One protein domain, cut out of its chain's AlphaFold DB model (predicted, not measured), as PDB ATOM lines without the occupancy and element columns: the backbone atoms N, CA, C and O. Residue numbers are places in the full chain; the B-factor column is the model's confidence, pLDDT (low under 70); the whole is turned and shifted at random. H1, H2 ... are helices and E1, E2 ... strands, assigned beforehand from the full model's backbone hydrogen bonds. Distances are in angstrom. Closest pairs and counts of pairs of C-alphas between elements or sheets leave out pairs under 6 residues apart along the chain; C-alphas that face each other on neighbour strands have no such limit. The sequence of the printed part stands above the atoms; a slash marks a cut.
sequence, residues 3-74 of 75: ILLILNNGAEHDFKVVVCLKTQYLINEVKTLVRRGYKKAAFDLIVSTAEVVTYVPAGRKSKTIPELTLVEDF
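Overview. This is residues 3 to 74 of the 75 residues of an uncharacterized protein of Candidatus Omnitrophica bacterium (UniProt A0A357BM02). A strongly twisted four-stranded sheet has H2 crossing one face, while H1 folds back beside H2, only grazing the sheet. The printed part has 72 residues, with E1, E2, H1, H2, E3, E4 in chain order; the mixed sheet runs E3, E2, E1, E4. The class is mixed, helices and strands; it is compact, radius of gyration of the C-alphas 12.1 A, spanning 34 by 24 by 18 A.

Arrangement. E1, residues 3 to 8, and E2, residues 15 to 20, form an antiparallel hairpin; N 5 and O 17, 2.8 A, are within hydrogen-bond range. H1, residues 24 to 35, touches H2, residues 39 to 49, with residues 29 to 34 alone, closest C-alphas Val 30 and Ala 42, 5.1 A; this helical hairpin has a shallow tilt of 19 degrees, opposite ways. Every O i to N i+4 pair in both is within range. E3, residues 51 to 56, is antiparallel to E2 (N 53 and O 18, 2.8 A). E4, residues 68 to 73, is parallel to E1 (N 6 and O 70, 2.9 A). H2 on the sheet makes two layers, helix over one face, height 8.5 A.

Along the chain. E1 begins at C-alpha 3 (212.687, 78.356, 221.252); E4, 16.6 A long, ends at C-alpha 73 (212.587, 84.517, 236.570). H1 is 16.4 A long.

Size, cuts and confidence. The printed part has no cut. The link E3 to E4 is long, 11 residues. Residues 9 to 14, 61 to 62 and 73 to 74 have pLDDT under 70.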
ATOM      1  N   ILE A   3     212.743  78.370 219.794       87.38
ATOM      2  CA  ILE A   3     212.687  78.356 221.252       87.38
ATOM      3  C   ILE A   3     211.812  79.516 221.699       87.38
ATOM      4  O   ILE A   3     211.973  80.639 221.227       87.38
ATOM      5  N   LEU A   4     210.891  79.240 222.614       86.25
ATOM      6  CA  LEU A   4     210.140  80.269 223.313       86.25
ATOM      7  C   LEU A   4     210.849  80.576 224.630       86.25
ATOM      8  O   LEU A   4     210.927  79.722 225.513       86.25
ATOM      9  N   LEU A   5     211.353  81.795 224.751       86.19
ATOM     10  CA  LEU A   5     211.845  82.345 226.005       86.19
ATOM     11  C   LEU A   5     210.710  83.108 226.678       86.19
ATOM     12  O   LEU A   5     210.064  83.950 226.051       86.19
ATOM     13  N   ILE A   6     210.461  82.795 227.943       82.88
ATOM     14  CA  ILE A   6     209.541  83.529 228.805       82.88
ATOM     15  C   ILE A   6     210.391  84.196 229.879       82.88
ATOM     16  O   ILE A   6     210.984  83.513 230.711       82.88
ATOM     17  N   LEU A   7     210.464  85.519 229.816       80.06
ATOM     18  CA  LEU A   7     211.144  86.351 230.797       80.06
ATOM     19  C   LEU A   7     210.071  86.819 231.777       80.06
ATOM     20  O   LEU A   7     209.226  87.653 231.430       80.06
ATOM     21  N   ASN A   8     210.057  86.214 232.959       70.19
ATOM     22  CA  ASN A   8     209.128  86.578 234.015       70.19
ATOM     23  C   ASN A   8     209.767  87.687 234.857       70.19
ATOM     24  O   ASN A   8     210.844  87.494 235.415       70.19
ATOM     25  N   ASN A   9     209.122  88.852 234.915       60.44
ATOM     26  CA  ASN A   9     209.609  90.019 235.655       60.44
ATOM     27  C   ASN A   9     208.622  90.436 236.753       60.44
ATOM     28  O   ASN A   9     208.248  91.605 236.830       60.44
ATOM     29  N   GLY A  10     208.135  89.458 237.527       55.88
ATOM     30  CA  GLY A  10     207.590  89.582 238.889       55.88
ATOM     31  C   GLY A  10     206.348  90.450 239.148       55.88
ATOM     32  O   GLY A  10     205.641  90.182 240.115       55.88
ATOM     33  N   ALA A  11     206.051  91.467 238.340       51.66
ATOM     34  CA  ALA A  11     205.122  92.529 238.707       51.66
ATOM     35  C   ALA A  11     204.168  92.961 237.590       51.66
ATOM     36  O   ALA A  11     203.008  93.200 237.906       51.66
ATOM     37  N   GLU A  12     204.579  93.053 236.315       54.03
ATOM     38  CA  GLU A  12     203.671  93.656 235.319       54.03
ATOM     39  C   GLU A  12     203.485  92.898 234.007       54.03
ATOM     40  O   GLU A  12     202.336  92.775 233.596       54.03
ATOM     41  N   HIS A  13     204.486  92.285 233.369       57.06
ATOM     42  CA  HIS A  13     204.237  91.565 232.109       57.06
ATOM     43  C   HIS A  13     205.215  90.404 231.872       57.06
ATOM     44  O   HIS A  13     206.426  90.603 231.873       57.06
ATOM     45  N   ASP A  14     204.686  89.205 231.589       67.19
ATOM     46  CA  ASP A  14     205.459  88.109 230.990       67.19
ATOM     47  C   ASP A  14     205.912  88.534 229.587       67.19
ATOM     48  O   ASP A  14     205.090  88.641 228.664       67.19
ATOM     49  N   PHE A  15     207.213  88.731 229.387       76.56
ATOM     50  CA  PHE A  15     207.755  88.973 228.052       76.56
ATOM     51  C   PHE A  15     208.061  87.639 227.386       76.56
ATOM     52  O   PHE A  15     208.897  86.862 227.841       76.56
ATOM     53  N   LYS A  16     207.367  87.365 226.283       86.06
ATOM     54  CA  LYS A  16     207.547  86.139 225.506       86.06
ATOM     55  C   LYS A  16     208.289  86.468 224.222       86.06
ATOM     56  O   LYS A  16     207.803  87.244 223.399       86.06
ATOM     57  N   VAL A  17     209.451  85.860 224.031       86.12
ATOM     58  CA  VAL A  17     210.300  86.067 222.854       86.12
ATOM     59  C   VAL A  17     210.511  84.732 222.167       86.12
ATOM     60  O   VAL A  17     210.900  83.750 222.795       86.12
ATOM     61  N   VAL A  18     210.245  84.675 220.865       87.62
ATOM     62  CA  VAL A  18     210.600  83.516 220.047       87.62
ATOM     63  C   VAL A  18     211.965  83.781 219.443       87.62
ATOM     64  O   VAL A  18     212.156  84.758 218.716       87.62
ATOM     65  N   VAL A  19     212.902  82.887 219.724       89.69
ATOM     66  CA  VAL A  19     214.263  82.927 219.200       89.69
ATOM     67  C   VAL A  19     214.552  81.672 218.385       89.69
ATOM     68  O   VAL A  19     213.913  80.630 218.556       89.69
ATOM     69  N   CYS A  20     215.514  81.760 217.475       90.62
ATOM     70  CA  CYS A  20     215.931  80.650 216.635       90.62
ATOM     71  C   CYS A  20     217.431  80.406 216.768       90.62
ATOM     72  O   CYS A  20     218.248  81.285 216.504       90.62
ATOM     73  N   LEU A  21     217.785  79.168 217.110       90.00
ATOM     74  CA  LEU A  21     219.141  78.659 216.945       90.00
ATOM     75  C   LEU A  21     219.260  78.003 215.574       90.00
ATOM     76  O   LEU A  21     218.553  77.030 215.291       90.00
ATOM     77  N   LYS A  22     220.163  78.507 214.735       87.38
ATOM     78  CA  LYS A  22     220.423  77.947 213.398       87.38
ATOM     79  C   LYS A  22     221.503  76.867 213.412       87.38
ATOM     80  O   LYS A  22     221.428  75.914 212.644       87.38
ATOM     81  N   THR A  23     222.485  76.988 214.301       91.50
ATOM     82  CA  THR A  23     223.666  76.118 214.309       91.50
ATOM     83  C   THR A  23     223.396  74.803 215.038       91.50
ATOM     84  O   THR A  23     223.071  74.801 216.224       91.50
ATOM     85  N   GLN A  24     223.604  73.670 214.359       89.56
ATOM     86  CA  GLN A  24     223.360  72.334 214.922       89.56
ATOM     87  C   GLN A  24     224.179  72.046 216.191       89.56
ATOM     88  O   GLN A  24     223.680  71.397 217.109       89.56
ATOM     89  N   TYR A  25     225.414  72.553 216.258       92.31
ATOM     90  CA  TYR A  25     226.266  72.452 217.444       92.31
ATOM     91  C   TYR A  25     225.596  73.082 218.676       92.31
ATOM     92  O   TYR A  25     225.367  72.390 219.667       92.31
ATOM     93  N   LEU A  26     225.166  74.344 218.560       90.94
ATOM     94  CA  LEU A  26     224.482  75.074 219.632       90.94
ATOM     95  C   LEU A  26     223.163  74.402 220.028       90.94
ATOM     96  O   LEU A  26     222.837  74.301 221.207       90.94
ATOM     97  N   ILE A  27     222.415  73.877 219.052       91.50
ATOM     98  CA  ILE A  27     221.180  73.123 219.313       91.50
ATOM     99  C   ILE A  27     221.462  71.901 220.198       91.50
ATOM    100  O   ILE A  27     220.734  71.644 221.159       91.50
ATOM    101  N   ASN A  28     222.503  71.132 219.877       92.69
ATOM    102  CA  ASN A  28     222.867  69.936 220.634       92.69
ATOM    103  C   ASN A  28     223.380  70.284 222.037       92.69
ATOM    104  O   ASN A  28     223.055  69.584 223.002       92.69
ATOM    105  N   GLU A  29     224.139  71.367 222.161       92.88
ATOM    106  CA  GLU A  29     224.654  71.860 223.434       92.88
ATOM    107  C   GLU A  29     223.519  72.312 224.359       92.88
ATOM    108  O   GLU A  29     223.398  71.802 225.472       92.88
ATOM    109  N   VAL A  30     222.597  73.141 223.861       90.62
ATOM    110  CA  VAL A  30     221.400  73.566 224.604       90.62
ATOM    111  C   VAL A  30     220.568  72.365 225.050       90.62
ATOM    112  O   VAL A  30     220.204  72.267 226.222       90.62
ATOM    113  N   LYS A  31     220.306  71.398 224.159       90.94
ATOM    114  CA  LYS A  31     219.587  70.163 224.526       90.94
ATOM    115  C   LYS A  31     220.309  69.390 225.630       90.94
ATOM    116  O   LYS A  31     219.658  68.830 226.509       90.94
ATOM    117  N   THR A  32     221.638  69.359 225.597       93.94
ATOM    118  CA  THR A  32     222.458  68.682 226.606       93.94
ATOM    119  C   THR A  32     222.392  69.397 227.951       93.94
ATOM    120  O   THR A  32     222.155  68.745 228.967       93.94
ATOM    121  N   LEU A  33     222.539  70.724 227.965       92.44
ATOM    122  CA  LEU A  33     222.447  71.545 229.174       92.44
ATOM    123  C   LEU A  33     221.074  71.401 229.836       92.44
ATOM    124  O   LEU A  33     220.996  71.127 231.033       92.44
ATOM    125  N   VAL A  34     219.998  71.463 229.047       89.94
ATOM    126  CA  VAL A  34     218.628  71.275 229.547       89.94
ATOM    127  C   VAL A  34     218.423  69.865 230.105       89.94
ATOM    128  O   VAL A  34     217.907  69.726 231.213       89.94
ATOM    129  N   ARG A  35     218.868  68.814 229.399       90.94
ATOM    130  CA  ARG A  35     218.774  67.421 229.888       90.94
ATOM    131  C   ARG A  35     219.532  67.195 231.194       90.94
ATOM    132  O   ARG A  35     219.110  66.376 232.000       90.94
ATOM    133  N   ARG A  36     220.639  67.910 231.400       93.44
ATOM    134  CA  ARG A  36     221.452  67.853 232.624       93.44
ATOM    135  C   ARG A  36     220.929  68.756 233.749       93.44
ATOM    136  O   ARG A  36     221.524  68.773 234.818       93.44
ATOM    137  N   GLY A  37     219.844  69.500 233.526       89.12
ATOM    138  CA  GLY A  37     219.257  70.404 234.518       89.12
ATOM    139  C   GLY A  37     219.924  71.781 234.613       89.12
ATOM    140  O   GLY A  37     219.493  72.604 235.418       89.12
ATOM    141  N   TYR A  38     220.915  72.086 233.770       91.00
ATOM    142  CA  TYR A  38     221.607  73.379 233.735       91.00
ATOM    143  C   TYR A  38     220.805  74.422 232.943       91.00
ATOM    144  O   TYR A  38     221.230  74.901 231.891       91.00
ATOM    145  N   LYS A  39     219.614  74.766 233.444       86.56
ATOM    146  CA  LYS A  39     218.670  75.668 232.762       86.56
ATOM    147  C   LYS A  39     219.228  77.079 232.561       86.56
ATOM    148  O   LYS A  39     219.074  77.610 231.469       86.56
ATOM    149  N   LYS A  40     219.926  77.630 233.561       87.19
ATOM    150  CA  LYS A  40     220.558  78.956 233.475       87.19
ATOM    151  C   LYS A  40     221.633  79.012 232.387       87.19
ATOM    152  O   LYS A  40     221.562  79.837 231.496       87.19
ATOM    153  N   ALA A  41     222.552  78.045 232.379       89.56
ATOM    154  CA  ALA A  41     223.583  77.972 231.342       89.56
ATOM    155  C   ALA A  41     222.986  77.789 229.934       89.56
ATOM    156  O   ALA A  41     223.481  78.365 228.970       89.56
ATOM    157  N   ALA A  42     221.910  77.001 229.807       90.81
ATOM    158  CA  ALA A  42     221.192  76.876 228.541       90.81
ATOM    159  C   ALA A  42     220.570  78.212 228.114       90.81
ATOM    160  O   ALA A  42     220.640  78.566 226.940       90.81
ATOM    161  N   PHE A  43     219.977  78.940 229.058       89.00
ATOM    162  CA  PHE A  43     219.392  80.250 228.819       89.00
ATOM    163  C   PHE A  43     220.452  81.273 228.381       89.00
ATOM    164  O   PHE A  43     220.305  81.861 227.310       89.00
ATOM    165  N   ASP A  44     221.555  81.398 229.122       89.75
ATOM    166  CA  ASP A  44     222.678  82.295 228.807       89.75
ATOM    167  C   ASP A  44     223.244  82.020 227.403       89.75
ATOM    168  O   ASP A  44     223.499  82.934 226.608       89.75
ATOM    169  N   LEU A  45     223.393  80.737 227.056       90.75
ATOM    170  CA  LEU A  45     223.846  80.321 225.731       90.75
ATOM    171  C   LEU A  45     222.856  80.738 224.635       90.75
ATOM    172  O   LEU A  45     223.263  81.200 223.571       90.75
ATOM    173  N   ILE A  46     221.553  80.597 224.878       90.38
ATOM    174  CA  ILE A  46     220.525  80.989 223.909       90.38
ATOM    175  C   ILE A  46     220.500  82.505 223.735       90.38
ATOM    176  O   ILE A  46     220.490  82.969 222.601       90.38
ATOM    177  N   VAL A  47     220.519  83.282 224.819       88.00
ATOM    178  CA  VAL A  47     220.479  84.751 224.737       88.00
ATOM    179  C   VAL A  47     221.699  85.310 224.010       88.00
ATOM    180  O   VAL A  47     221.570  86.263 223.248       88.00
ATOM    181  N   SER A  48     222.869  84.698 224.191       89.31
ATOM    182  CA  SER A  48     224.104  85.153 223.541       89.31
ATOM    183  C   SER A  48     224.226  84.764 222.064       89.31
ATOM    184  O   SER A  48     224.978  85.412 221.336       89.31
ATOM    185  N   THR A  49     223.522  83.724 221.602       90.19
ATOM    186  CA  THR A  49     223.758  83.147 220.262       90.19
ATOM    187  C   THR A  49     222.531  83.048 219.361       90.19
ATOM    188  O   THR A  49     222.680  82.868 218.150       90.19
ATOM    189  N   ALA A  50     221.321  83.125 219.910       90.19
ATOM    190  CA  ALA A  50     220.102  82.959 219.136       90.19
ATOM    191  C   ALA A  50     219.686  84.255 218.442       90.19
ATOM    192  O   ALA A  50     219.831  85.357 218.964       90.19
ATOM    193  N   GLU A  51     219.090  84.107 217.264       90.69
ATOM    194  CA  GLU A  51     218.473  85.226 216.564       90.69
ATOM    195  C   GLU A  51     217.030  85.407 217.037       90.69
ATOM    196  O   GLU A  51     216.256  84.444 217.094       90.69
ATOM    197  N   VAL A  52     216.643  86.644 217.340       88.38
ATOM    198  CA  VAL A  52     215.254  86.973 217.672       88.38
ATOM    199  C   VAL A  52     214.392  86.866 216.415       88.38
ATOM    200  O   VAL A  52     214.638  87.542 215.421       88.38
ATOM    201  N   VAL A  53     213.358  86.025 216.472       87.94
ATOM    202  CA  VAL A  53     212.394  85.844 215.378       87.94
ATOM    203  C   VAL A  53     211.212  86.785 215.553       87.94
ATOM    204  O   VAL A  53     210.815  87.476 214.619       87.94
ATOM    205  N   THR A  54     210.601  86.783 216.739       87.00
ATOM    206  CA  THR A  54     209.425  87.611 217.011       87.00
ATOM    207  C   THR A  54     209.184  87.800 218.504       87.00
ATOM    208  O   THR A  54     209.601  86.987 219.329       87.00
ATOM    209  N   TYR A  55     208.454  88.861 218.832       85.19
ATOM    210  CA  TYR A  55     207.964  89.148 220.173       85.19
ATOM    211  C   TYR A  55     206.488  88.763 220.257       85.19
ATOM    212  O   TYR A  55     205.685  89.123 219.393       85.19
ATOM    213  N   VAL A  56     206.122  88.031 221.304       82.50
ATOM    214  CA  VAL A  56     204.748  87.602 221.558       82.50
ATOM    215  C   VAL A  56     204.192  88.462 222.692       82.50
ATOM    216  O   VAL A  56     204.600  88.296 223.841       82.50
ATOM    217  N   PRO A  57     203.272  89.396 222.398       75.56
ATOM    218  CA  PRO A  57     202.705  90.258 223.426       75.56
ATOM    219  C   PRO A  57     201.819  89.465 224.392       75.56
ATOM    220  O   PRO A  57     201.246  88.427 224.035       75.56
ATOM    221  N   ALA A  58     201.673  89.990 225.610       72.25
ATOM    222  CA  ALA A  58     200.809  89.422 226.638       72.25
ATOM    223  C   ALA A  58     199.380  89.190 226.105       72.25
ATOM    224  O   ALA A  58     198.843  89.973 225.321       72.25
ATOM    225  N   GLY A  59     198.774  88.062 226.482       72.06
ATOM    226  CA  GLY A  59     197.434  87.672 226.027       72.06
ATOM    227  C   GLY A  59     197.347  87.112 224.598       72.06
ATOM    228  O   GLY A  59     196.293  86.602 224.221       72.06
ATOM    229  N   ARG A  60     198.428  87.127 223.800       71.56
ATOM    230  CA  ARG A  60     198.463  86.461 222.485       71.56
ATOM    231  C   ARG A  60     199.211  85.133 222.542       71.56
ATOM    232  O   ARG A  60     200.223  84.986 223.221       71.56
ATOM    233  N   LYS A  61     198.713  84.149 221.790       68.38
ATOM    234  CA  LYS A  61     199.442  82.899 221.544       68.38
ATOM    235  C   LYS A  61     200.448  83.115 220.417       68.38
ATOM    236  O   LYS A  61     200.126  83.749 219.412       68.38
ATOM    237  N   SER A  62     201.647  82.560 220.580       68.12
ATOM    238  CA  SER A  62     202.599  82.428 219.476       68.12
ATOM    239  C   SER A  62     201.931  81.659 218.333       68.12
ATOM    240  O   SER A  62     201.342  80.604 218.569       68.12
ATOM    241  N   LYS A  63     202.022  82.168 217.098       74.50
ATOM    242  CA  LYS A  63     201.635  81.397 215.901       74.50
ATOM    243  C   LYS A  63     202.621  80.264 215.615       74.50
ATOM    244  O   LYS A  63     202.281  79.327 214.900       74.50
ATOM    245  N   THR A  64     203.822  80.350 216.178       73.88
ATOM    246  CA  THR A  64     204.855  79.338 216.023       73.88
ATOM    247  C   THR A  64     204.835  78.361 217.186       73.88
ATOM    248  O   THR A  64     204.765  78.784 218.341       73.88
ATOM    249  N   ILE A  65     204.930  77.066 216.882       78.75
ATOM    250  CA  ILE A  65     205.060  75.996 217.872       78.75
ATOM    251  C   ILE A  65     206.551  75.879 218.235       78.75
ATOM    252  O   ILE A  65     207.340  75.483 217.375       78.75
ATOM    253  N   PRO A  66     206.968  76.259 219.457       83.75
ATOM    254  CA  PRO A  66     208.362  76.150 219.864       83.75
ATOM    255  C   PRO A  66     208.725  74.691 220.169       83.75
ATOM    256  O   PRO A  66     207.935  73.953 220.754       83.75
ATOM    257  N   GLU A  67     209.946  74.286 219.825       86.38
ATOM    258  CA  GLU A  67     210.486  72.964 220.186       86.38
ATOM    259  C   GLU A  67     210.909  72.903 221.659       86.38
ATOM    260  O   GLU A  67     210.967  71.830 222.258       86.38
ATOM    261  N   LEU A  68     211.230  74.059 222.240       85.69
ATOM    262  CA  LEU A  68     211.665  74.203 223.621       85.69
ATOM    263  C   LEU A  68     211.062  75.479 224.202       85.69
ATOM    264  O   LEU A  68     211.085  76.526 223.558       85.69
ATOM    265  N   THR A  69     210.551  75.395 225.426       85.50
ATOM    266  CA  THR A  69     210.172  76.573 226.212       85.50
ATOM    267  C   THR A  69     211.088  76.661 227.422       85.50
ATOM    268  O   THR A  69     211.208  75.689 228.168       85.50
ATOM    269  N   LEU A  70     211.737  77.807 227.600       84.06
ATOM    270  CA  LEU A  70     212.508  78.124 228.798       84.06
ATOM    271  C   LEU A  70     211.866  79.315 229.493       84.06
ATOM    272  O   LEU A  70     211.491  80.290 228.844       84.06
ATOM    273  N   VAL A  71     211.744  79.203 230.809       82.00
ATOM    274  CA  VAL A  71     211.256  80.267 231.680       82.00
ATOM    275  C   VAL A  71     212.422  80.677 232.557       82.00
ATOM    276  O   VAL A  71     213.035  79.808 233.183       82.00
ATOM    277  N   GLU A  72     212.731  81.964 232.566       77.12
ATOM    278  CA  GLU A  72     213.678  82.541 233.509       77.12
ATOM    279  C   GLU A  72     212.982  83.643 234.307       77.12
ATOM    280  O   GLU A  72     212.363  84.547 233.738       77.12
ATOM    281  N   ASP A  73     213.062  83.514 235.629       68.75
ATOM    282  CA  ASP A  73     212.587  84.517 236.570       68.75
ATOM    283  C   ASP A  73     213.712  85.538 236.781       68.75
ATOM    284  O   ASP A  73     214.761  85.212 237.342       68.75
ATOM    285  N   PHE A  74     213.497  86.771 236.325       59.28
ATOM    286  CA  PHE A  74     214.328  87.917 236.687       59.28
ATOM    287  C   PHE A  74     213.848  88.401 238.060       59.28
ATOM    288  O   PHE A  74     213.010  89.295 238.152       59.28
TER     289      PHE A  74